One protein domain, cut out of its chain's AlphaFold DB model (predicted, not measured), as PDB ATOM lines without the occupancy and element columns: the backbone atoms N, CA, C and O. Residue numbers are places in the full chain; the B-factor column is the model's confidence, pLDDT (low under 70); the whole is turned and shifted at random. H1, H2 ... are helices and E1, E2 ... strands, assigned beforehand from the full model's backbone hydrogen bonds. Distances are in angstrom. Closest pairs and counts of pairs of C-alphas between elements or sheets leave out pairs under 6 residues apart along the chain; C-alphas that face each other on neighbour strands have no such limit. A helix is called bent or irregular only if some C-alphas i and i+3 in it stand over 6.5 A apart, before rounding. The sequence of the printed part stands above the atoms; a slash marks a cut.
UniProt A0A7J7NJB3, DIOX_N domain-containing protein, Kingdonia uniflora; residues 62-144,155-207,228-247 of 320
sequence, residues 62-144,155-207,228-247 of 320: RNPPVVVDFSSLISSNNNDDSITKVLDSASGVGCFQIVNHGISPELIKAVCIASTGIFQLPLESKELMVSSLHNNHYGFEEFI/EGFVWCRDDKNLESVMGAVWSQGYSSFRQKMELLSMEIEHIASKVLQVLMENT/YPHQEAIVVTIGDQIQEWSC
ATOM      1  N   ARG A  62     269.694 372.859 197.130       65.06
ATOM      2  CA  ARG A  62     268.916 371.675 196.735       65.06
ATOM      3  C   ARG A  62     268.744 370.696 197.896       65.06
ATOM      4  O   ARG A  62     267.684 370.098 198.025       65.06
ATOM      5  N   ASN A  63     269.779 370.588 198.731       73.75
ATOM      6  CA  ASN A  63     269.786 369.818 199.966       73.75
ATOM      7  C   ASN A  63     270.244 370.759 201.096       73.75
ATOM      8  O   ASN A  63     271.364 371.253 200.987       73.75
ATOM      9  N   PRO A  64     269.427 371.046 202.127       80.25
ATOM     10  CA  PRO A  64     269.831 371.866 203.275       80.25
ATOM     11  C   PRO A  64     270.972 371.198 204.073       80.25
ATOM     12  O   PRO A  64     271.193 369.994 203.910       80.25
ATOM     13  N   PRO A  65     271.700 371.935 204.941       86.31
ATOM     14  CA  PRO A  65     272.691 371.322 205.821       86.31
ATOM     15  C   PRO A  65     272.049 370.246 206.698       86.31
ATOM     16  O   PRO A  65     270.904 370.401 207.134       86.31
ATOM     17  N   VAL A  66     272.796 369.173 206.957       93.38
ATOM     18  CA  VAL A  66     272.322 368.010 207.717       93.38
ATOM     19  C   VAL A  66     271.872 368.421 209.117       93.38
ATOM     20  O   VAL A  66     272.505 369.259 209.755       93.38
ATOM     21  N   VAL A  67     270.785 367.809 209.589       94.94
ATOM     22  CA  VAL A  67     270.273 367.977 210.951       94.94
ATOM     23  C   VAL A  67     270.838 366.875 211.843       94.94
ATOM     24  O   VAL A  67     270.722 365.688 211.529       94.94
ATOM     25  N   VAL A  68     271.448 367.280 212.952       95.19
ATOM     26  CA  VAL A  68     272.086 366.423 213.949       95.19
ATOM     27  C   VAL A  68     271.325 366.550 215.262       95.19
ATOM     28  O   VAL A  68     271.083 367.650 215.753       95.19
ATOM     29  N   ASP A  69     270.959 365.412 215.840       94.31
ATOM     30  CA  ASP A  69     270.365 365.355 217.172       94.31
ATOM     31  C   ASP A  69     271.474 365.441 218.233       94.31
ATOM     32  O   ASP A  69     272.329 364.551 218.328       94.31
ATOM     33  N   PHE A  70     271.461 366.515 219.029       94.44
ATOM     34  CA  PHE A  70     272.458 366.745 220.074       94.44
ATOM     35  C   PHE A  70     272.364 365.741 221.221       94.44
ATOM     36  O   PHE A  70     273.390 365.283 221.719       94.44
ATOM     37  N   SER A  71     271.148 365.361 221.620       92.38
ATOM     38  CA  SER A  71     270.923 364.381 222.685       92.38
ATOM     39  C   SER A  71     271.513 363.019 222.308       92.38
ATOM     40  O   SER A  71     272.098 362.332 223.144       92.38
ATOM     41  N   SER A  72     271.438 362.661 221.023       91.19
ATOM     42  CA  SER A  72     272.116 361.482 220.474       91.19
ATOM     43  C   SER A  72     273.640 361.641 220.443       91.19
ATOM     44  O   SER A  72     274.348 360.687 220.763       91.19
ATOM     45  N   LEU A  73     274.146 362.835 220.110       89.31
ATOM     46  CA  LEU A  73     275.584 363.137 220.053       89.31
ATOM     47  C   LEU A  73     276.277 362.999 221.421       89.31
ATOM     48  O   LEU A  73     277.426 362.576 221.481       89.31
ATOM     49  N   ILE A  74     275.588 363.342 222.514       87.50
ATOM     50  CA  ILE A  74     276.129 363.259 223.885       87.50
ATOM     51  C   ILE A  74     275.882 361.909 224.572       87.50
ATOM     52  O   ILE A  74     276.375 361.686 225.680       87.50
ATOM     53  N   SER A  75     275.085 361.025 223.969       83.88
ATOM     54  CA  SER A  75     274.722 359.754 224.592       83.88
ATOM     55  C   SER A  75     275.937 358.821 224.711       83.88
ATOM     56  O   SER A  75     276.717 358.670 223.777       83.88
ATOM     57  N   SER A  76     276.111 358.178 225.872       63.97
ATOM     58  CA  SER A  76     277.270 357.304 226.157       63.97
ATOM     59  C   SER A  76     277.316 356.027 225.311       63.97
ATOM     60  O   SER A  76     278.335 355.343 225.271       63.97
ATOM     61  N   ASN A  77     276.215 355.702 224.632       60.94
ATOM     62  CA  ASN A  77     276.198 354.693 223.587       60.94
ATOM     63  C   ASN A  77     276.605 355.400 222.300       60.94
ATOM     64  O   ASN A  77     275.710 355.880 221.616       60.94
ATOM     65  N   ASN A  78     277.914 355.503 222.027       58.16
ATOM     66  CA  ASN A  78     278.498 356.090 220.814       58.16
ATOM     67  C   ASN A  78     277.591 355.867 219.595       58.16
ATOM     68  O   ASN A  78     277.627 354.810 218.965       58.16
ATOM     69  N   ASN A  79     276.713 356.833 219.315       66.06
ATOM     70  CA  ASN A  79     275.819 356.732 218.181       66.06
ATOM     71  C   ASN A  79     276.621 357.218 216.985       66.06
ATOM     72  O   ASN A  79     276.644 358.418 216.690       66.06
ATOM     73  N   ASP A  80     277.311 356.268 216.352       74.44
ATOM     74  CA  ASP A  80     278.189 356.511 215.212       74.44
ATOM     75  C   ASP A  80     277.487 357.361 214.141       74.44
ATOM     76  O   ASP A  80     278.124 358.221 213.550       74.44
ATOM     77  N   ASP A  81     276.165 357.244 213.966       88.56
ATOM     78  CA  ASP A  81     275.412 358.014 212.968       88.56
ATOM     79  C   ASP A  81     275.459 359.540 213.191       88.56
ATOM     80  O   ASP A  81     275.730 360.293 212.254       88.56
ATOM     81  N   SER A  82     275.240 360.029 214.420       91.56
ATOM     82  CA  SER A  82     275.302 361.475 214.706       91.56
ATOM     83  C   SER A  82     276.720 362.018 214.546       91.56
ATOM     84  O   SER A  82     276.901 363.116 214.020       91.56
ATOM     85  N   ILE A  83     277.721 361.244 214.972       92.31
ATOM     86  CA  ILE A  83     279.136 361.603 214.828       92.31
ATOM     87  C   ILE A  83     279.502 361.659 213.343       92.31
ATOM     88  O   ILE A  83     279.997 362.683 212.878       92.31
ATOM     89  N   THR A  84     279.189 360.615 212.571       92.81
ATOM     90  CA  THR A  84     279.442 360.564 211.126       92.81
ATOM     91  C   THR A  84     278.777 361.732 210.403       92.81
ATOM     92  O   THR A  84     279.432 362.387 209.599       92.81
ATOM     93  N   LYS A  85     277.532 362.091 210.747       94.75
ATOM     94  CA  LYS A  85     276.856 363.273 210.182       94.75
ATOM     95  C   LYS A  85     277.609 364.576 210.441       94.75
ATOM     96  O   LYS A  85     277.717 365.395 209.528       94.75
ATOM     97  N   VAL A  86     278.119 364.782 211.658       95.19
ATOM     98  CA  VAL A  86     278.933 365.964 211.988       95.19
ATOM     99  C   VAL A  86     280.201 365.985 211.137       95.19
ATOM    100  O   VAL A  86     280.485 367.002 210.504       95.19
ATOM    101  N   LEU A  87     280.932 364.868 211.080       94.44
ATOM    102  CA  LEU A  87     282.201 364.762 210.354       94.44
ATOM    103  C   LEU A  87     282.016 364.956 208.843       94.44
ATOM    104  O   LEU A  87     282.685 365.800 208.245       94.44
ATOM    105  N   ASP A  88     281.057 364.256 208.237       93.25
ATOM    106  CA  ASP A  88     280.757 364.348 206.806       93.25
ATOM    107  C   ASP A  88     280.320 365.763 206.418       93.25
ATOM    108  O   ASP A  88     280.767 366.315 205.407       93.25
ATOM    109  N   SER A  89     279.466 366.389 207.236       93.69
ATOM    110  CA  SER A  89     278.990 367.742 206.960       93.69
ATOM    111  C   SER A  89     280.099 368.779 207.141       93.69
ATOM    112  O   SER A  89     280.215 369.688 206.314       93.69
ATOM    113  N   ALA A  90     280.954 368.628 208.158       93.44
ATOM    114  CA  ALA A  90     282.115 369.486 208.388       93.44
ATOM    115  C   ALA A  90     283.147 369.382 207.251       93.44
ATOM    116  O   ALA A  90     283.666 370.405 206.804       93.44
ATOM    117  N   SER A  91     283.413 368.181 206.731       92.00
ATOM    118  CA  SER A  91     284.340 367.964 205.609       92.00
ATOM    119  C   SER A  91     283.765 368.315 204.236       92.00
ATOM    120  O   SER A  91     284.517 368.660 203.320       92.00
ATOM    121  N   GLY A  92     282.445 368.230 204.066       89.38
ATOM    122  CA  GLY A  92     281.773 368.510 202.800       89.38
ATOM    123  C   GLY A  92     281.392 369.980 202.616       89.38
ATOM    124  O   GLY A  92     281.832 370.627 201.662       89.38
ATOM    125  N   VAL A  93     280.517 370.483 203.489       87.50
ATOM    126  CA  VAL A  93     279.914 371.827 203.387       87.50
ATOM    127  C   VAL A  93     280.519 372.795 204.402       87.50
ATOM    128  O   VAL A  93     280.551 373.993 204.138       87.50
ATOM    129  N   GLY A  94     280.974 372.295 205.553       90.75
ATOM    130  CA  GLY A  94     281.396 373.125 206.681       90.75
ATOM    131  C   GLY A  94     280.244 373.629 207.550       90.75
ATOM    132  O   GLY A  94     280.464 374.437 208.443       90.75
ATOM    133  N   CYS A  95     279.008 373.196 207.282       93.00
ATOM    134  CA  CYS A  95     277.801 373.673 207.957       93.00
ATOM    135  C   CYS A  95     276.868 372.506 208.268       93.00
ATOM    136  O   CYS A  95     276.722 371.601 207.446       93.00
ATOM    137  N   PHE A  96     276.221 372.532 209.427       95.25
ATOM    138  CA  PHE A  96     275.169 371.598 209.829       95.25
ATOM    139  C   PHE A  96     274.237 372.270 210.841       95.25
ATOM    140  O   PHE A  96     274.466 373.396 211.277       95.25
ATOM    141  N   GLN A  97     273.147 371.596 211.178       96.12
ATOM    142  CA  GLN A  97     272.129 372.078 212.100       96.12
ATOM    143  C   GLN A  97     272.063 371.157 213.309       96.12
ATOM    144  O   GLN A  97     272.153 369.942 213.154       96.12
ATOM    145  N   ILE A  98     271.871 371.716 214.496       96.75
ATOM    146  CA  ILE A  98     271.708 370.962 215.737       96.75
ATOM    147  C   ILE A  98     270.288 371.160 216.260       96.75
ATOM    148  O   ILE A  98     269.866 372.295 216.455       96.75
ATOM    149  N   VAL A  99     269.587 370.058 216.527       95.94
ATOM    150  CA  VAL A  99     268.274 370.014 217.199       95.94
ATOM    151  C   VAL A  99     268.377 369.236 218.508       95.94
ATOM    152  O   VAL A  99     269.390 368.582 218.768       95.94
ATOM    153  N   ASN A 100     267.331 369.289 219.338       94.56
ATOM    154  CA  ASN A 100     267.297 368.619 220.646       94.56
ATOM    155  C   ASN A 100     268.504 369.003 221.527       94.56
ATOM    156  O   ASN A 100     269.049 368.176 222.257       94.56
ATOM    157  N   HIS A 101     268.930 370.267 221.425       95.44
ATOM    158  CA  HIS A 101     270.112 370.822 222.088       95.44
ATOM    159  C   HIS A 101     269.919 371.124 223.580       95.44
ATOM    160  O   HIS A 101     270.883 371.439 224.266       95.44
ATOM    161  N   GLY A 102     268.689 371.057 224.093       95.12
ATOM    162  CA  GLY A 102     268.391 371.232 225.520       95.12
ATOM    163  C   GLY A 102     268.199 372.680 225.986       95.12
ATOM    164  O   GLY A 102     267.576 372.888 227.022       95.12
ATOM    165  N   ILE A 103     268.641 373.680 225.212       97.06
ATOM    166  CA  ILE A 103     268.343 375.094 225.505       97.06
ATOM    167  C   ILE A 103     266.829 375.343 225.524       97.06
ATOM    168  O   ILE A 103     266.142 375.091 224.534       97.06
ATOM    169  N   SER A 104     266.331 375.892 226.633       96.50
ATOM    170  CA  SER A 104     264.926 376.277 226.787       96.50
ATOM    171  C   SER A 104     264.523 377.352 225.757       96.50
ATOM    172  O   SER A 104     265.182 378.398 225.669       96.50
ATOM    173  N   PRO A 105     263.416 377.156 225.013       94.69
ATOM    174  CA  PRO A 105     262.862 378.179 224.126       94.69
ATOM    175  C   PRO A 105     262.523 379.486 224.857       94.69
ATOM    176  O   PRO A 105     262.655 380.576 224.298       94.69
ATOM    177  N   GLU A 106     262.129 379.399 226.130       96.81
ATOM    178  CA  GLU A 106     261.853 380.550 226.987       96.81
ATOM    179  C   GLU A 106     263.114 381.373 227.258       96.81
ATOM    180  O   GLU A 106     263.034 382.600 227.251       96.81
ATOM    181  N   LEU A 107     264.274 380.730 227.445       97.38
ATOM    182  CA  LEU A 107     265.553 381.427 227.598       97.38
ATOM    183  C   LEU A 107     265.916 382.191 226.319       97.38
ATOM    184  O   LEU A 107     266.222 383.381 226.394       97.38
ATOM    185  N   ILE A 108     265.818 381.542 225.153       95.06
ATOM    186  CA  ILE A 108     266.090 382.175 223.852       95.06
ATOM    187  C   ILE A 108     265.165 383.382 223.656       95.06
ATOM    188  O   ILE A 108     265.627 384.485 223.367       95.06
ATOM    189  N   LYS A 109     263.859 383.209 223.900       94.75
ATOM    190  CA  LYS A 109     262.875 384.291 223.806       94.75
ATOM    191  C   LYS A 109     263.177 385.431 224.781       94.75
ATOM    192  O   LYS A 109     263.091 386.597 224.402       94.75
ATOM    193  N   ALA A 110     263.529 385.114 226.025       96.44
ATOM    194  CA  ALA A 110     263.843 386.111 227.043       96.44
ATOM    195  C   ALA A 110     265.101 386.918 226.690       96.44
ATOM    196  O   ALA A 110     265.140 388.121 226.954       96.44
ATOM    197  N   VAL A 111     266.102 386.281 226.077       96.56
ATOM    198  CA  VAL A 111     267.282 386.962 225.535       96.56
ATOM    199  C   VAL A 111     266.900 387.872 224.372       96.56
ATOM    200  O   VAL A 111     267.260 389.047 224.406       96.56
ATOM    201  N   CYS A 112     266.125 387.384 223.394       93.62
ATOM    202  CA  CYS A 112     265.672 388.208 222.271       93.62
ATOM    203  C   CYS A 112     264.929 389.458 222.764       93.62
ATOM    204  O   CYS A 112     265.276 390.568 222.368       93.62
ATOM    205  N   ILE A 113     263.992 389.305 223.705       93.44
ATOM    206  CA  ILE A 113     263.272 390.435 224.314       93.44
ATOM    207  C   ILE A 113     264.236 391.385 225.032       93.44
ATOM    208  O   ILE A 113     264.125 392.594 224.888       93.44
ATOM    209  N   ALA A 114     265.192 390.876 225.810       94.69
ATOM    210  CA  ALA A 114     266.142 391.750 226.495       94.69
ATOM    211  C   ALA A 114     267.060 392.498 225.513       94.69
ATOM    212  O   ALA A 114     267.438 393.637 225.777       94.69
ATOM    213  N   SER A 115     267.392 391.884 224.374       93.69
ATOM    214  CA  SER A 115     268.240 392.490 223.349       93.69
ATOM    215  C   SER A 115     267.559 393.632 222.590       93.69
ATOM    216  O   SER A 115     268.258 394.540 222.147       93.69
ATOM    217  N   THR A 116     266.218 393.684 222.519       91.69
ATOM    218  CA  THR A 116     265.514 394.813 221.873       91.69
ATOM    219  C   THR A 116     265.867 396.146 222.530       91.69
ATOM    220  O   THR A 116     265.974 397.162 221.849       91.69
ATOM    221  N   GLY A 117     266.101 396.147 223.847       91.44
ATOM    222  CA  GLY A 117     266.479 397.346 224.592       91.44
ATOM    223  C   GLY A 117     267.818 397.946 224.154       91.44
ATOM    224  O   GLY A 117     267.973 399.161 224.214       91.44
ATOM    225  N   ILE A 118     268.747 397.131 223.641       92.38
ATOM    226  CA  ILE A 118     270.029 397.604 223.091       92.38
ATOM    227  C   ILE A 118     269.780 398.416 221.824       92.38
ATOM    228  O   ILE A 118     270.243 399.546 221.697       92.38
ATOM    229  N   PHE A 119     268.987 397.873 220.904       91.06
ATOM    230  CA  PHE A 119     268.681 398.532 219.635       91.06
ATOM    231  C   PHE A 119     267.735 399.735 219.796       91.06
ATOM    232  O   PHE A 119     267.615 400.550 218.886       91.06
ATOM    233  N   GLN A 120     267.120 399.910 220.968       91.19
ATOM    234  CA  GLN A 120     266.299 401.077 221.316       91.19
ATOM    235  C   GLN A 120     267.079 402.189 222.040       91.19
ATOM    236  O   GLN A 120     266.488 403.206 222.411       91.19
ATOM    237  N   LEU A 121     268.392 402.032 222.249       91.94
ATOM    238  CA  LEU A 121     269.214 403.069 222.876       91.94
ATOM    239  C   LEU A 121     269.240 404.371 222.046       91.94
ATOM    240  O   LEU A 121     269.154 404.321 220.817       91.94
ATOM    241  N   PRO A 122     269.398 405.545 222.687       91.44
ATOM    242  CA  PRO A 122     269.535 406.815 221.975       91.44
ATOM    243  C   PRO A 122     270.715 406.812 220.995       91.44
ATOM    244  O   PRO A 122     271.754 406.211 221.277       91.44
ATOM    245  N   LEU A 123     270.585 407.537 219.878       88.12
ATOM    246  CA  LEU A 123     271.615 407.598 218.829       88.12
ATOM    247  C   LEU A 123     272.991 408.006 219.379       88.12
ATOM    248  O   LEU A 123     273.978 407.352 219.068       88.12
ATOM    249  N   GLU A 124     273.041 409.015 220.253       88.44
ATOM    250  CA  GLU A 124     274.280 409.465 220.906       88.44
ATOM    251  C   GLU A 124     274.976 408.320 221.660       88.44
ATOM    252  O   GLU A 124     276.186 408.130 221.563       88.44
ATOM    253  N   SER A 125     274.205 407.487 222.366       89.12
ATOM    254  CA  SER A 125     274.737 406.323 223.073       89.12
ATOM    255  C   SER A 125     275.245 405.244 222.115       89.12
ATOM    256  O   SER A 125     276.292 404.648 222.373       89.12
ATOM    257  N   LYS A 126     274.539 405.009 221.002       90.00
ATOM    258  CA  LYS A 126     274.980 404.072 219.960       90.00
ATOM    259  C   LYS A 126     276.291 404.536 219.314       90.00
ATOM    260  O   LYS A 126     277.203 403.731 219.164       90.00
ATOM    261  N   GLU A 127     276.436 405.825 219.006       85.88
ATOM    262  CA  GLU A 127     277.646 406.406 218.391       85.88
ATOM    263  C   GLU A 127     278.893 406.287 219.289       85.88
ATOM    264  O   GLU A 127     279.982 405.936 218.815       85.88
ATOM    265  N   LEU A 128     278.737 406.481 220.605       84.69
ATOM    266  CA  LEU A 128     279.809 406.227 221.581       84.69
ATOM    267  C   LEU A 128     280.265 404.757 221.567       84.69
ATOM    268  O   LEU A 128     281.447 404.450 221.744       84.69
ATOM    269  N   MET A 129     279.333 403.836 221.331       83.94
ATOM    270  CA  MET A 129     279.608 402.402 221.278       83.94
ATOM    271  C   MET A 129     280.169 401.944 219.929       83.94
ATOM    272  O   MET A 129     280.959 401.006 219.916       83.94
ATOM    273  N   VAL A 130     279.853 402.617 218.818       81.69
ATOM    274  CA  VAL A 130     280.552 402.403 217.534       81.69
ATOM    275  C   VAL A 130     282.038 402.740 217.688       81.69
ATOM    276  O   VAL A 130     282.911 401.942 217.356       81.69
ATOM    277  N   SER A 131     282.344 403.887 218.303       73.19
ATOM    278  CA  SER A 131     283.729 404.279 218.613       73.19
ATOM    279  C   SER A 131     284.433 403.276 219.537       73.19
ATOM    280  O   SER A 131     285.646 403.088 219.456       73.19
ATOM    281  N   SER A 132     283.668 402.622 220.415       76.69
ATOM    282  CA  SER A 132     284.192 401.591 221.309       76.69
ATOM    283  C   SER A 132     284.580 400.322 220.556       76.69
ATOM    284  O   SER A 132     285.636 399.790 220.880       76.69
ATOM    285  N   LEU A 133     283.829 399.892 219.535       76.56
ATOM    286  CA  LEU A 133     284.152 398.707 218.724       76.56
ATOM    287  C   LEU A 133     285.419 398.896 217.875       76.56
ATOM    288  O   LEU A 133     286.171 397.955 217.656       76.56
ATOM    289  N   HIS A 134     285.718 400.122 217.443       71.50
ATOM    290  CA  HIS A 134     286.994 400.405 216.775       71.50
ATOM    291  C   HIS A 134     288.207 400.192 217.687       71.50
ATOM    292  O   HIS A 134     289.282 399.816 217.223       71.50
ATOM    293  N   ASN A 135     288.028 400.425 218.988       74.75
ATOM    294  CA  ASN A 135     289.101 400.380 219.978       74.75
ATOM    295  C   ASN A 135     289.054 399.133 220.882       74.75
ATOM    296  O   ASN A 135     289.989 398.909 221.648       74.75
ATOM    297  N   ASN A 136     287.978 398.347 220.838       80.44
ATOM    298  CA  ASN A 136     287.698 397.216 221.723       80.44
ATOM    299  C   ASN A 136     286.930 396.117 220.972       80.44
ATOM    300  O   ASN A 136     286.478 396.304 219.854       80.44
ATOM    301  N   HIS A 137     286.715 394.970 221.612       83.44
ATOM    302  CA  HIS A 137     286.025 393.831 220.994       83.44
ATOM    303  C   HIS A 137     284.488 393.874 221.129       83.44
ATOM    304  O   HIS A 137     283.838 392.867 220.882       83.44
ATOM    305  N   TYR A 138     283.899 395.006 221.527       89.19
ATOM    306  CA  TYR A 138     282.460 395.153 221.780       89.19
ATOM    307  C   TYR A 138     281.921 396.476 221.229       89.19
ATOM    308  O   TYR A 138     282.665 397.448 221.114       89.19
ATOM    309  N   GLY A 139     280.613 396.547 220.980       90.19
ATOM    310  CA  GLY A 139     279.927 397.773 220.563       90.19
ATOM    311  C   GLY A 139     279.055 397.588 219.326       90.19
ATOM    312  O   GLY A 139     278.850 396.472 218.857       90.19
ATOM    313  N   PHE A 140     278.512 398.691 218.813       89.56
ATOM    314  CA  PHE A 140     277.703 398.664 217.594       89.56
ATOM    315  C   PHE A 140     278.593 398.563 216.358       89.56
ATOM    316  O   PHE A 140     279.604 399.256 216.258       89.56
ATOM    317  N   GLU A 141     278.197 397.715 215.413       84.31
ATOM    318  CA  GLU A 141     278.865 397.610 214.118       84.31
ATOM    319  C   GLU A 141     278.632 398.890 213.303       84.31
ATOM    320  O   GLU A 141     277.502 399.373 213.188       84.31
ATOM    321  N   GLU A 142     279.703 399.458 212.738       68.44
ATOM    322  CA  GLU A 142     279.593 400.615 211.851       68.44
ATOM    323  C   GLU A 142     279.008 400.176 210.502       68.44
ATOM    324  O   GLU A 142     279.649 399.481 209.710       68.44
ATOM    325  N   PHE A 143     277.781 400.607 210.212       59.00
ATOM    326  CA  PHE A 143     277.250 400.549 208.855       59.00
ATOM    327  C   PHE A 143     277.775 401.768 208.106       59.00
ATOM    328  O   PHE A 143     277.482 402.907 208.475       59.00
ATOM    329  N   ILE A 144     278.586 401.533 207.072       49.19
ATOM    330  CA  ILE A 144     279.096 402.593 206.199       49.19
ATOM    331  C   ILE A 144     277.896 403.275 205.527       49.19
ATOM    332  O   ILE A 144     277.408 402.801 204.498       49.19
ATOM    333  N   GLU A 155     270.748 396.508 212.196       85.38
ATOM    334  CA  GLU A 155     271.790 396.948 213.124       85.38
ATOM    335  C   GLU A 155     272.481 395.724 213.752       85.38
ATOM    336  O   GLU A 155     271.864 394.668 213.905       85.38
ATOM    337  N   GLY A 156     273.757 395.857 214.120       89.19
ATOM    338  CA  GLY A 156     274.559 394.805 214.747       89.19
ATOM    339  C   GLY A 156     275.200 395.305 216.036       89.19
ATOM    340  O   GLY A 156     275.653 396.448 216.099       89.19
ATOM    341  N   PHE A 157     275.229 394.461 217.066       92.44
ATOM    342  CA  PHE A 157     275.885 394.749 218.340       92.44
ATOM    343  C   PHE A 157     276.735 393.555 218.772       92.44
ATOM    344  O   PHE A 157     276.237 392.434 218.884       92.44
ATOM    345  N   VAL A 158     278.012 393.809 219.046       93.44
ATOM    346  CA  VAL A 158     278.966 392.819 219.538       93.44
ATOM    347  C   VAL A 158     279.020 392.898 221.058       93.44
ATOM    348  O   VAL A 158     279.386 393.926 221.633       93.44
ATOM    349  N   TRP A 159     278.665 391.793 221.708       94.75
ATOM    350  CA  TRP A 159     278.746 391.632 223.157       94.75
ATOM    351  C   TRP A 159     279.893 390.692 223.527       94.75
ATOM    352  O   TRP A 159     280.041 389.622 222.934       94.75
ATOM    353  N   CYS A 160     280.665 391.061 224.550       91.12
ATOM    354  CA  CYS A 160     281.721 390.221 225.107       91.12
ATOM    355  C   CYS A 160     281.423 389.878 226.564       91.12
ATOM    356  O   CYS A 160     281.230 390.767 227.393       91.12
ATOM    357  N   ARG A 161     281.441 388.579 226.876       90.56
ATOM    358  CA  ARG A 161     281.311 388.080 228.248       90.56
ATOM    359  C   ARG A 161     282.501 388.544 229.091       90.56
ATOM    360  O   ARG A 161     283.639 388.468 228.637       90.56
ATOM    361  N   ASP A 162     282.224 388.996 230.312       88.81
ATOM    362  CA  ASP A 162     283.218 389.426 231.308       88.81
ATOM    363  C   ASP A 162     284.137 390.603 230.894       88.81
ATOM    364  O   ASP A 162     285.176 390.837 231.525       88.81
ATOM    365  N   ASP A 163     283.767 391.395 229.879       90.44
ATOM    366  CA  ASP A 163     284.535 392.584 229.484       90.44
ATOM    367  C   ASP A 163     284.256 393.772 230.424       90.44
ATOM    368  O   ASP A 163     283.199 394.401 230.395       90.44
ATOM    369  N   LYS A 164     285.238 394.119 231.266       90.56
ATOM    370  CA  LYS A 164     285.110 395.198 232.265       90.56
ATOM    371  C   LYS A 164     284.848 396.579 231.658       90.56
ATOM    372  O   LYS A 164     284.235 397.415 232.321       90.56
ATOM    373  N   ASN A 165     285.341 396.841 230.449       90.44
ATOM    374  CA  ASN A 165     285.126 398.127 229.797       90.44
ATOM    375  C   ASN A 165     283.681 398.211 229.301       90.44
ATOM    376  O   ASN A 165     283.021 399.218 229.554       90.44
ATOM    377  N   LEU A 166     283.171 397.133 228.698       91.44
ATOM    378  CA  LEU A 166     281.767 397.020 228.313       91.44
ATOM    379  C   LEU A 166     280.840 397.191 229.524       91.44
ATOM    380  O   LEU A 166     279.900 397.980 229.458       91.44
ATOM    381  N   GLU A 167     281.137 396.527 230.646       92.31
ATOM    382  CA  GLU A 167     280.370 396.672 231.891       92.31
ATOM    383  C   GLU A 167     280.317 398.123 232.380       92.31
ATOM    384  O   GLU A 167     279.261 398.616 232.773       92.31
ATOM    385  N   SER A 168     281.453 398.822 232.334       91.44
ATOM    386  CA  SER A 168     281.545 400.226 232.736       91.44
ATOM    387  C   SER A 168     280.710 401.132 231.823       91.44
ATOM    388  O   SER A 168     279.894 401.923 232.299       91.44
ATOM    389  N   VAL A 169     280.867 400.982 230.503       91.12
ATOM    390  CA  VAL A 169     280.171 401.797 229.497       91.12
ATOM    391  C   VAL A 169     278.662 401.558 229.556       91.12
ATOM    392  O   VAL A 169     277.886 402.503 229.691       91.12
ATOM    393  N   MET A 170     278.231 400.299 229.517       92.62
ATOM    394  CA  MET A 170     276.812 399.955 229.544       92.62
ATOM    395  C   MET A 170     276.172 400.236 230.904       92.62
ATOM    396  O   MET A 170     274.999 400.599 230.962       92.62
ATOM    397  N   GLY A 171     276.936 400.137 231.994       91.69
ATOM    398  CA  GLY A 171     276.506 400.555 233.324       91.69
ATOM    399  C   GLY A 171     276.198 402.052 233.405       91.69
ATOM    400  O   GLY A 171     275.255 402.438 234.090       91.69
ATOM    401  N   ALA A 172     276.939 402.894 232.679       91.31
ATOM    402  CA  ALA A 172     276.677 404.331 232.610       91.31
ATOM    403  C   ALA A 172     275.502 404.680 231.679       91.31
ATOM    404  O   ALA A 172     274.725 405.582 231.986       91.31
ATOM    405  N   VAL A 173     275.362 403.966 230.558       91.44
ATOM    406  CA  VAL A 173     274.353 404.257 229.523       91.44
ATOM    407  C   VAL A 173     272.983 403.661 229.853       91.44
ATOM    408  O   VAL A 173     271.959 404.325 229.713       91.44
ATOM    409  N   TRP A 174     272.942 402.393 230.266       93.81
ATOM    410  CA  TRP A 174     271.713 401.607 230.377       93.81
ATOM    411  C   TRP A 174     271.781 400.610 231.541       93.81
ATOM    412  O   TRP A 174     271.524 399.426 231.370       93.81
ATOM    413  N   SER A 175     272.114 401.086 232.743       92.62
ATOM    414  CA  SER A 175     272.416 400.263 233.932       92.62
ATOM    415  C   SER A 175     271.483 399.062 234.172       92.62
ATOM    416  O   SER A 175     271.898 397.907 234.056       92.62
ATOM    417  N   GLN A 176     270.217 399.314 234.517       91.94
ATOM    418  CA  GLN A 176     269.273 398.269 234.924       91.94
ATOM    419  C   GLN A 176     268.908 397.338 233.762       91.94
ATOM    420  O   GLN A 176     268.781 396.126 233.947       91.94
ATOM    421  N   GLY A 177     268.728 397.900 232.566       94.19
ATOM    422  CA  GLY A 177     268.379 397.118 231.387       94.19
ATOM    423  C   GLY A 177     269.545 396.259 230.905       94.19
ATOM    424  O   GLY A 177     269.358 395.068 230.655       94.19
ATOM    425  N   TYR A 178     270.762 396.804 230.924       95.62
ATOM    426  CA  TYR A 178     271.977 396.067 230.609       95.62
ATOM    427  C   TYR A 178     272.232 394.944 231.609       95.62
ATOM    428  O   TYR A 178     272.509 393.830 231.187       95.62
ATOM    429  N   SER A 179     272.059 395.177 232.913       95.38
ATOM    430  CA  SER A 179     272.187 394.110 233.916       95.38
ATOM    431  C   SER A 179     271.234 392.941 233.626       95.38
ATOM    432  O   SER A 179     271.637 391.776 233.660       95.38
ATOM    433  N   SER A 180     269.984 393.244 233.258       95.75
ATOM    434  CA  SER A 180     268.982 392.233 232.904       95.75
ATOM    435  C   SER A 180     269.299 391.494 231.601       95.75
ATOM    436  O   SER A 180     269.029 390.294 231.500       95.75
ATOM    437  N   PHE A 181     269.831 392.203 230.602       96.56
ATOM    438  CA  PHE A 181     270.292 391.635 229.337       96.56
ATOM    439  C   PHE A 181     271.507 390.732 229.548       96.56
ATOM    440  O   PHE A 181     271.465 389.559 229.183       96.56
ATOM    441  N   ARG A 182     272.541 391.254 230.210       96.12
ATOM    442  CA  ARG A 182     273.798 390.573 230.513       96.12
ATOM    443  C   ARG A 182     273.550 389.236 231.198       96.12
ATOM    444  O   ARG A 182     274.029 388.223 230.711       96.12
ATOM    445  N   GLN A 183     272.748 389.212 232.265       96.56
ATOM    446  CA  GLN A 183     272.461 387.976 232.998       96.56
ATOM    447  C   GLN A 183     271.841 386.895 232.096       96.56
ATOM    448  O   GLN A 183     272.195 385.724 232.192       96.56
ATOM    449  N   LYS A 184     270.916 387.272 231.203       97.56
ATOM    450  CA  LYS A 184     270.286 386.319 230.277       97.56
ATOM    451  C   LYS A 184     271.248 385.874 229.177       97.56
ATOM    452  O   LYS A 184     271.261 384.694 228.836       97.56
ATOM    453  N   MET A 185     272.054 386.796 228.646       97.00
ATOM    454  CA  MET A 185     273.090 386.485 227.659       97.00
ATOM    455  C   MET A 185     274.166 385.566 228.222       97.00
ATOM    456  O   MET A 185     274.598 384.664 227.516       97.00
ATOM    457  N   GLU A 186     274.574 385.750 229.479       97.00
ATOM    458  CA  GLU A 186     275.519 384.864 230.162       97.00
ATOM    459  C   GLU A 186     274.961 383.444 230.278       97.00
ATOM    460  O   GLU A 186     275.648 382.496 229.907       97.00
ATOM    461  N   LEU A 187     273.698 383.293 230.697       97.38
ATOM    462  CA  LEU A 187     273.040 381.983 230.750       97.38
ATOM    463  C   LEU A 187     272.984 381.318 229.370       97.38
ATOM    464  O   LEU A 187     273.395 380.170 229.226       97.38
ATOM    465  N   LEU A 188     272.534 382.040 228.337       97.94
ATOM    466  CA  LEU A 188     272.496 381.501 226.976       97.94
ATOM    467  C   LEU A 188     273.902 381.165 226.456       97.94
ATOM    468  O   LEU A 188     274.099 380.123 225.840       97.94
ATOM    469  N   SER A 189     274.886 382.020 226.734       96.50
ATOM    470  CA  SER A 189     276.288 381.802 226.378       96.50
ATOM    471  C   SER A 189     276.840 380.517 226.991       96.50
ATOM    472  O   SER A 189     277.559 379.806 226.297       96.50
ATOM    473  N   MET A 190     276.515 380.207 228.250       95.88
ATOM    474  CA  MET A 190     276.956 378.974 228.913       95.88
ATOM    475  C   MET A 190     276.350 377.721 228.267       95.88
ATOM    476  O   MET A 190     277.061 376.742 228.041       95.88
ATOM    477  N   GLU A 191     275.063 377.759 227.921       97.38
ATOM    478  CA  GLU A 191     274.390 376.653 227.225       97.38
ATOM    479  C   GLU A 191     274.977 376.424 225.821       97.38
ATOM    480  O   GLU A 191     275.285 375.295 225.430       97.38
ATOM    481  N   ILE A 192     275.208 377.505 225.069       96.69
ATOM    482  CA  ILE A 192     275.847 377.440 223.749       96.69
ATOM    483  C   ILE A 192     277.290 376.940 223.858       96.69
ATOM    484  O   ILE A 192     277.717 376.121 223.046       96.69
ATOM    485  N   GLU A 193     278.036 377.384 224.870       95.50
ATOM    486  CA  GLU A 193     279.394 376.914 225.152       95.50
ATOM    487  C   GLU A 193     279.423 375.409 225.433       95.50
ATOM    488  O   GLU A 193     280.293 374.707 224.913       95.50
ATOM    489  N   HIS A 194     278.451 374.881 226.180       94.94
ATOM    490  CA  HIS A 194     278.332 373.443 226.403       94.94
ATOM    491  C   HIS A 194     278.186 372.676 225.080       94.94
ATOM    492  O   HIS A 194     278.950 371.741 224.819       94.94
ATOM    493  N   ILE A 195     277.274 373.112 224.210       96.44
ATOM    494  CA  ILE A 195     277.050 372.497 222.893       96.44
ATOM    495  C   ILE A 195     278.306 372.590 222.028       96.44
ATOM    496  O   ILE A 195     278.771 371.582 221.489       96.44
ATOM    497  N   ALA A 196     278.889 373.784 221.931       95.75
ATOM    498  CA  ALA A 196     280.069 374.042 221.120       95.75
ATOM    499  C   ALA A 196     281.279 373.226 221.597       95.75
ATOM    500  O   ALA A 196     282.003 372.670 220.771       95.75
ATOM    501  N   SER A 197     281.455 373.067 222.913       94.12
ATOM    502  CA  SER A 197     282.521 372.242 223.489       94.12
ATOM    503  C   SER A 197     282.401 370.773 223.077       94.12
ATOM    504  O   SER A 197     283.406 370.147 222.743       94.12
ATOM    505  N   LYS A 198     281.178 370.229 223.031       93.44
ATOM    506  CA  LYS A 198     280.920 368.842 222.624       93.44
ATOM    507  C   LYS A 198     281.119 368.628 221.134       93.44
ATOM    508  O   LYS A 198     281.752 367.653 220.741       93.44
ATOM    509  N   VAL A 199     280.647 369.560 220.314       94.75
ATOM    510  CA  VAL A 199     280.903 369.546 218.869       94.75
ATOM    511  C   VAL A 199     282.404 369.601 218.588       94.75
ATOM    512  O   VAL A 199     282.916 368.788 217.821       94.75
ATOM    513  N   LEU A 200     283.125 370.518 219.237       93.56
ATOM    514  CA  LEU A 200     284.568 370.646 219.068       93.56
ATOM    515  C   LEU A 200     285.305 369.385 219.533       93.56
ATOM    516  O   LEU A 200     286.198 368.925 218.829       93.56
ATOM    517  N   GLN A 201     284.908 368.799 220.668       91.31
ATOM    518  CA  GLN A 201     285.456 367.534 221.159       91.31
ATOM    519  C   GLN A 201     285.359 366.438 220.084       91.31
ATOM    520  O   GLN A 201     286.377 365.846 219.732       91.31
ATOM    521  N   VAL A 202     284.174 366.238 219.495       92.19
ATOM    522  CA  VAL A 202     283.953 365.247 218.427       92.19
ATOM    523  C   VAL A 202     284.836 365.524 217.209       92.19
ATOM    524  O   VAL A 202     285.465 364.608 216.681       92.19
ATOM    525  N   LEU A 203     284.924 366.782 216.768       92.50
ATOM    526  CA  LEU A 203     285.754 367.159 215.620       92.50
ATOM    527  C   LEU A 203     287.243 366.886 215.877       92.50
ATOM    528  O   LEU A 203     287.934 366.383 214.988       92.50
ATOM    529  N   MET A 204     287.740 367.205 217.074       89.50
ATOM    530  CA  MET A 204     289.150 367.037 217.438       89.50
ATOM    531  C   MET A 204     289.532 365.570 217.647       89.50
ATOM    532  O   MET A 204     290.564 365.147 217.133       89.50
ATOM    533  N   GLU A 205     288.700 364.774 218.323       89.50
ATOM    534  CA  GLU A 205     288.945 363.337 218.543       89.50
ATOM    535  C   GLU A 205     289.010 362.539 217.232       89.50
ATOM    536  O   GLU A 205     289.711 361.532 217.149       89.50
ATOM    537  N   ASN A 206     288.328 363.020 216.189       88.44
ATOM    538  CA  ASN A 206     288.292 362.398 214.865       88.44
ATOM    539  C   ASN A 206     289.218 363.081 213.843       88.44
ATOM    540  O   ASN A 206     289.181 362.759 212.656       88.44
ATOM    541  N   THR A 207     290.067 364.016 214.282       85.25
ATOM    542  CA  THR A 207     291.092 364.619 213.426       85.25
ATOM    543  C   THR A 207     292.365 363.765 213.452       85.25
ATOM    544  O   THR A 207     292.940 363.561 214.522       85.25
ATOM    545  N   TYR A 228     266.318 377.274 204.635       86.19
ATOM    546  CA  TYR A 228     265.549 377.566 205.839       86.19
ATOM    547  C   TYR A 228     266.015 376.629 206.952       86.19
ATOM    548  O   TYR A 228     265.991 375.410 206.739       86.19
ATOM    549  N   PRO A 229     266.469 377.159 208.100       87.50
ATOM    550  CA  PRO A 229     266.796 376.327 209.243       87.50
ATOM    551  C   PRO A 229     265.576 375.530 209.710       87.50
ATOM    552  O   PRO A 229     264.437 375.987 209.603       87.50
ATOM    553  N   HIS A 230     265.820 374.335 210.234       89.00
ATOM    554  CA  HIS A 230     264.800 373.552 210.914       89.00
ATOM    555  C   HIS A 230     264.293 374.322 212.146       89.00
ATOM    556  O   HIS A 230     265.027 375.108 212.748       89.00
ATOM    557  N   GLN A 231     263.032 374.099 212.524       88.00
ATOM    558  CA  GLN A 231     262.458 374.707 213.723       88.00
ATOM    559  C   GLN A 231     263.311 374.354 214.951       88.00
ATOM    560  O   GLN A 231     263.698 373.195 215.106       88.00
ATOM    561  N   GLU A 232     263.602 375.363 215.778       89.62
ATOM    562  CA  GLU A 232     264.422 375.235 216.997       89.62
ATOM    563  C   GLU A 232     265.817 374.643 216.744       89.62
ATOM    564  O   GLU A 232     266.397 374.005 217.616       89.62
ATOM    565  N   ALA A 233     266.368 374.832 215.542       93.88
ATOM    566  CA  ALA A 233     267.720 374.402 215.240       93.88
ATOM    567  C   ALA A 233     268.743 375.525 215.420       93.88
ATOM    568  O   ALA A 233     268.522 376.673 215.025       93.88
ATOM    569  N   ILE A 234     269.918 375.156 215.922       95.44
ATOM    570  CA  ILE A 234     271.117 375.993 215.890       95.44
ATOM    571  C   ILE A 234     271.883 375.659 214.614       95.44
ATOM    572  O   ILE A 234     272.227 374.502 214.375       95.44
ATOM    573  N   VAL A 235     272.176 376.665 213.792       95.50
ATOM    574  CA  VAL A 235     273.071 376.504 212.641       95.50
ATOM    575  C   VAL A 235     274.512 376.613 213.127       95.50
ATOM    576  O   VAL A 235     274.885 377.609 213.742       95.50
ATOM    577  N   VAL A 236     275.324 375.603 212.830       95.69
ATOM    578  CA  VAL A 236     276.744 375.550 213.184       95.69
ATOM    579  C   VAL A 236     277.580 375.631 211.917       95.69
ATOM    580  O   VAL A 236     277.354 374.884 210.966       95.69
ATOM    581  N   THR A 237     278.564 376.525 211.923       95.00
ATOM    582  CA  THR A 237     279.544 376.694 210.846       95.00
ATOM    583  C   THR A 237     280.951 376.459 211.377       95.00
ATOM    584  O   THR A 237     281.293 376.913 212.468       95.00
ATOM    585  N   ILE A 238     281.781 375.774 210.598       94.00
ATOM    586  CA  ILE A 238     283.204 375.598 210.886       94.00
ATOM    587  C   ILE A 238     283.940 376.895 210.545       94.00
ATOM    588  O   ILE A 238     283.738 377.436 209.462       94.00
ATOM    589  N   GLY A 239     284.784 377.374 211.462       90.94
ATOM    590  CA  GLY A 239     285.627 378.556 211.266       90.94
ATOM    591  C   GLY A 239     287.073 378.222 210.882       90.94
ATOM    592  O   GLY A 239     287.484 377.059 210.885       90.94
ATOM    593  N   ASP A 240     287.863 379.262 210.607       89.31
ATOM    594  CA  ASP A 240     289.249 379.146 210.126       89.31
ATOM    595  C   ASP A 240     290.154 378.305 211.040       89.31
ATOM    596  O   ASP A 240     290.867 377.431 210.553       89.31
ATOM    597  N   GLN A 241     290.078 378.500 212.363       90.19
ATOM    598  CA  GLN A 241     290.917 377.769 213.324       90.19
ATOM    599  C   GLN A 241     290.732 376.249 213.226       90.19
ATOM    600  O   GLN A 241     291.702 375.500 213.213       90.19
ATOM    601  N   ILE A 242     289.487 375.782 213.107       90.50
ATOM    602  CA  ILE A 242     289.181 374.347 213.019       90.50
ATOM    603  C   ILE A 242     289.611 373.784 211.656       90.50
ATOM    604  O   ILE A 242     290.105 372.655 211.582       90.50
ATOM    605  N   GLN A 243     289.469 374.555 210.572       90.94
ATOM    606  CA  GLN A 243     290.008 374.165 209.266       90.94
ATOM    607  C   GLN A 243     291.533 373.996 209.333       90.94
ATOM    608  O   GLN A 243     292.064 373.006 208.831       90.94
ATOM    609  N   GLU A 244     292.237 374.922 209.979       88.69
ATOM    610  CA  GLU A 244     293.690 374.864 210.136       88.69
ATOM    611  C   GLU A 244     294.129 373.677 211.008       88.69
ATOM    612  O   GLU A 244     294.969 372.876 210.588       88.69
ATOM    613  N   TRP A 245     293.512 373.494 212.181       87.62
ATOM    614  CA  TRP A 245     293.820 372.388 213.099       87.62
ATOM    615  C   TRP A 245     293.557 371.012 212.486       87.62
ATOM    616  O   TRP A 245     294.237 370.045 212.824       87.62
ATOM    617  N   SER A 246     292.608 370.933 211.551       87.88
ATOM    618  CA  SER A 246     292.279 369.711 210.818       87.88
ATOM    619  C   SER A 246     293.057 369.529 209.511       87.88
ATOM    620  O   SER A 246     292.740 368.632 208.731       87.88
ATOM    621  N   CYS A 247     294.069 370.365 209.246       87.44
ATOM    622  CA  CYS A 247     294.852 370.351 208.005       87.44
ATOM    623  C   CYS A 247     293.967 370.403 206.743       87.44
ATOM    624  O   CYS A 247     294.196 369.686 205.769       87.44
TER     625      CYS A 247
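What this domain is: This is residues 62 to 144, 155 to 207 and 228 to 247 of the 320 residues of the protein "DIOX_N domain-containing protein" of Kingdonia uniflora (UniProt A0A7J7NJB3). What shape do these atoms make? A long straight helix arm, H5b, is a beam between two ends: at one end H2 covers one face of a small three-stranded sheet, and at the other H4 lies beside H5a, with H3 packing on the beam. H5 folds back sharply between H5a and H5b. What is it made of? The printed part has 156 residues, mostly helix, with six named helices and three named strands in the order E1 H1 H2 E2 H3 H4 H5 E3 H6; the mixed sheet runs E1 E2 E3. It is elongated, 52 by 34 by 32 A, and only just loose, close to compact, with a radius of gyration of the C-alphas of 18.4 A.

How they stand to each other: How do the strands pair? E1, residues 67 to 69, is parallel to its neighbour E2, residues 95 to 99, with N 68 and O 97 within hydrogen-bond range at 2.8 A. E3, residues 234 to 237, is antiparallel to E2, with N 98 and O 234 in range at 2.8 A. What is on the sheet? H2, residues 80 to 92, is on one face at a height of 8.3 A, making two layers, helix and sheet. H1, residues 70 to 73, only grazes the sheet. E1, H1, H2 and E2 form a strand-helix-strand unit, parallel strands with helices between, whose crossover is right-handed. How does the long helix run? H5, residues 164 to 205, was assigned as one helix by its hydrogen bonds but is bent, with C-alphas 173 and 176 9.5 A apart; its arms H5a, residues 164 to 173, and H5b, residues 176 to 205, stand at a shallow tilt of 32 degrees, opposite ways. H5b touches H3, residues 105 to 119, at a steep tilt of 55 degrees, opposite ways, the closest C-alphas being those of Ala 114 and Phe 181, 5.0 A. What of the other helices? H4, residues 123 to 135, is close to but not clearly touching H5a, the closest C-alphas being those of Ser 125 and Val 173, 6.8 A, and H6, residues 240 to 245, is near H5b, with 5 pairs of C-alphas within 10 A. Every O i to N i+4 pair is within hydrogen-bond range in H2, H5a and H6, against 8 of 11 in H3, 8 of 9 in H4 and 25 of 26 in H5b; H1 is too short for such a pair.

Where its parts are: Where do the elements start and stop? E1 begins at C-alpha 67, (270.273, 367.977, 210.951), and H6 ends at C-alpha 245, (293.820, 372.388, 213.099). Which are longest? H5b measures 43.3 A from first to last C-alpha, H3 21.6 A, H4 19.0 A and H2 17.6 A.

The domain as a whole: Where is it cut? Residues 145 to 154 are not printed, a gap of 11.5 A between C-alphas 144 and 155, nor are 208 to 227, a gap of 29.6 A between C-alphas 207 and 228. Of the links printed whole, H1 to H2 is short and the others are tight. Where is confidence low? Residue 62, residues 76 to 79 and residues 142 to 144 are under 70; the mean pLDDT of the printed part is 89.7.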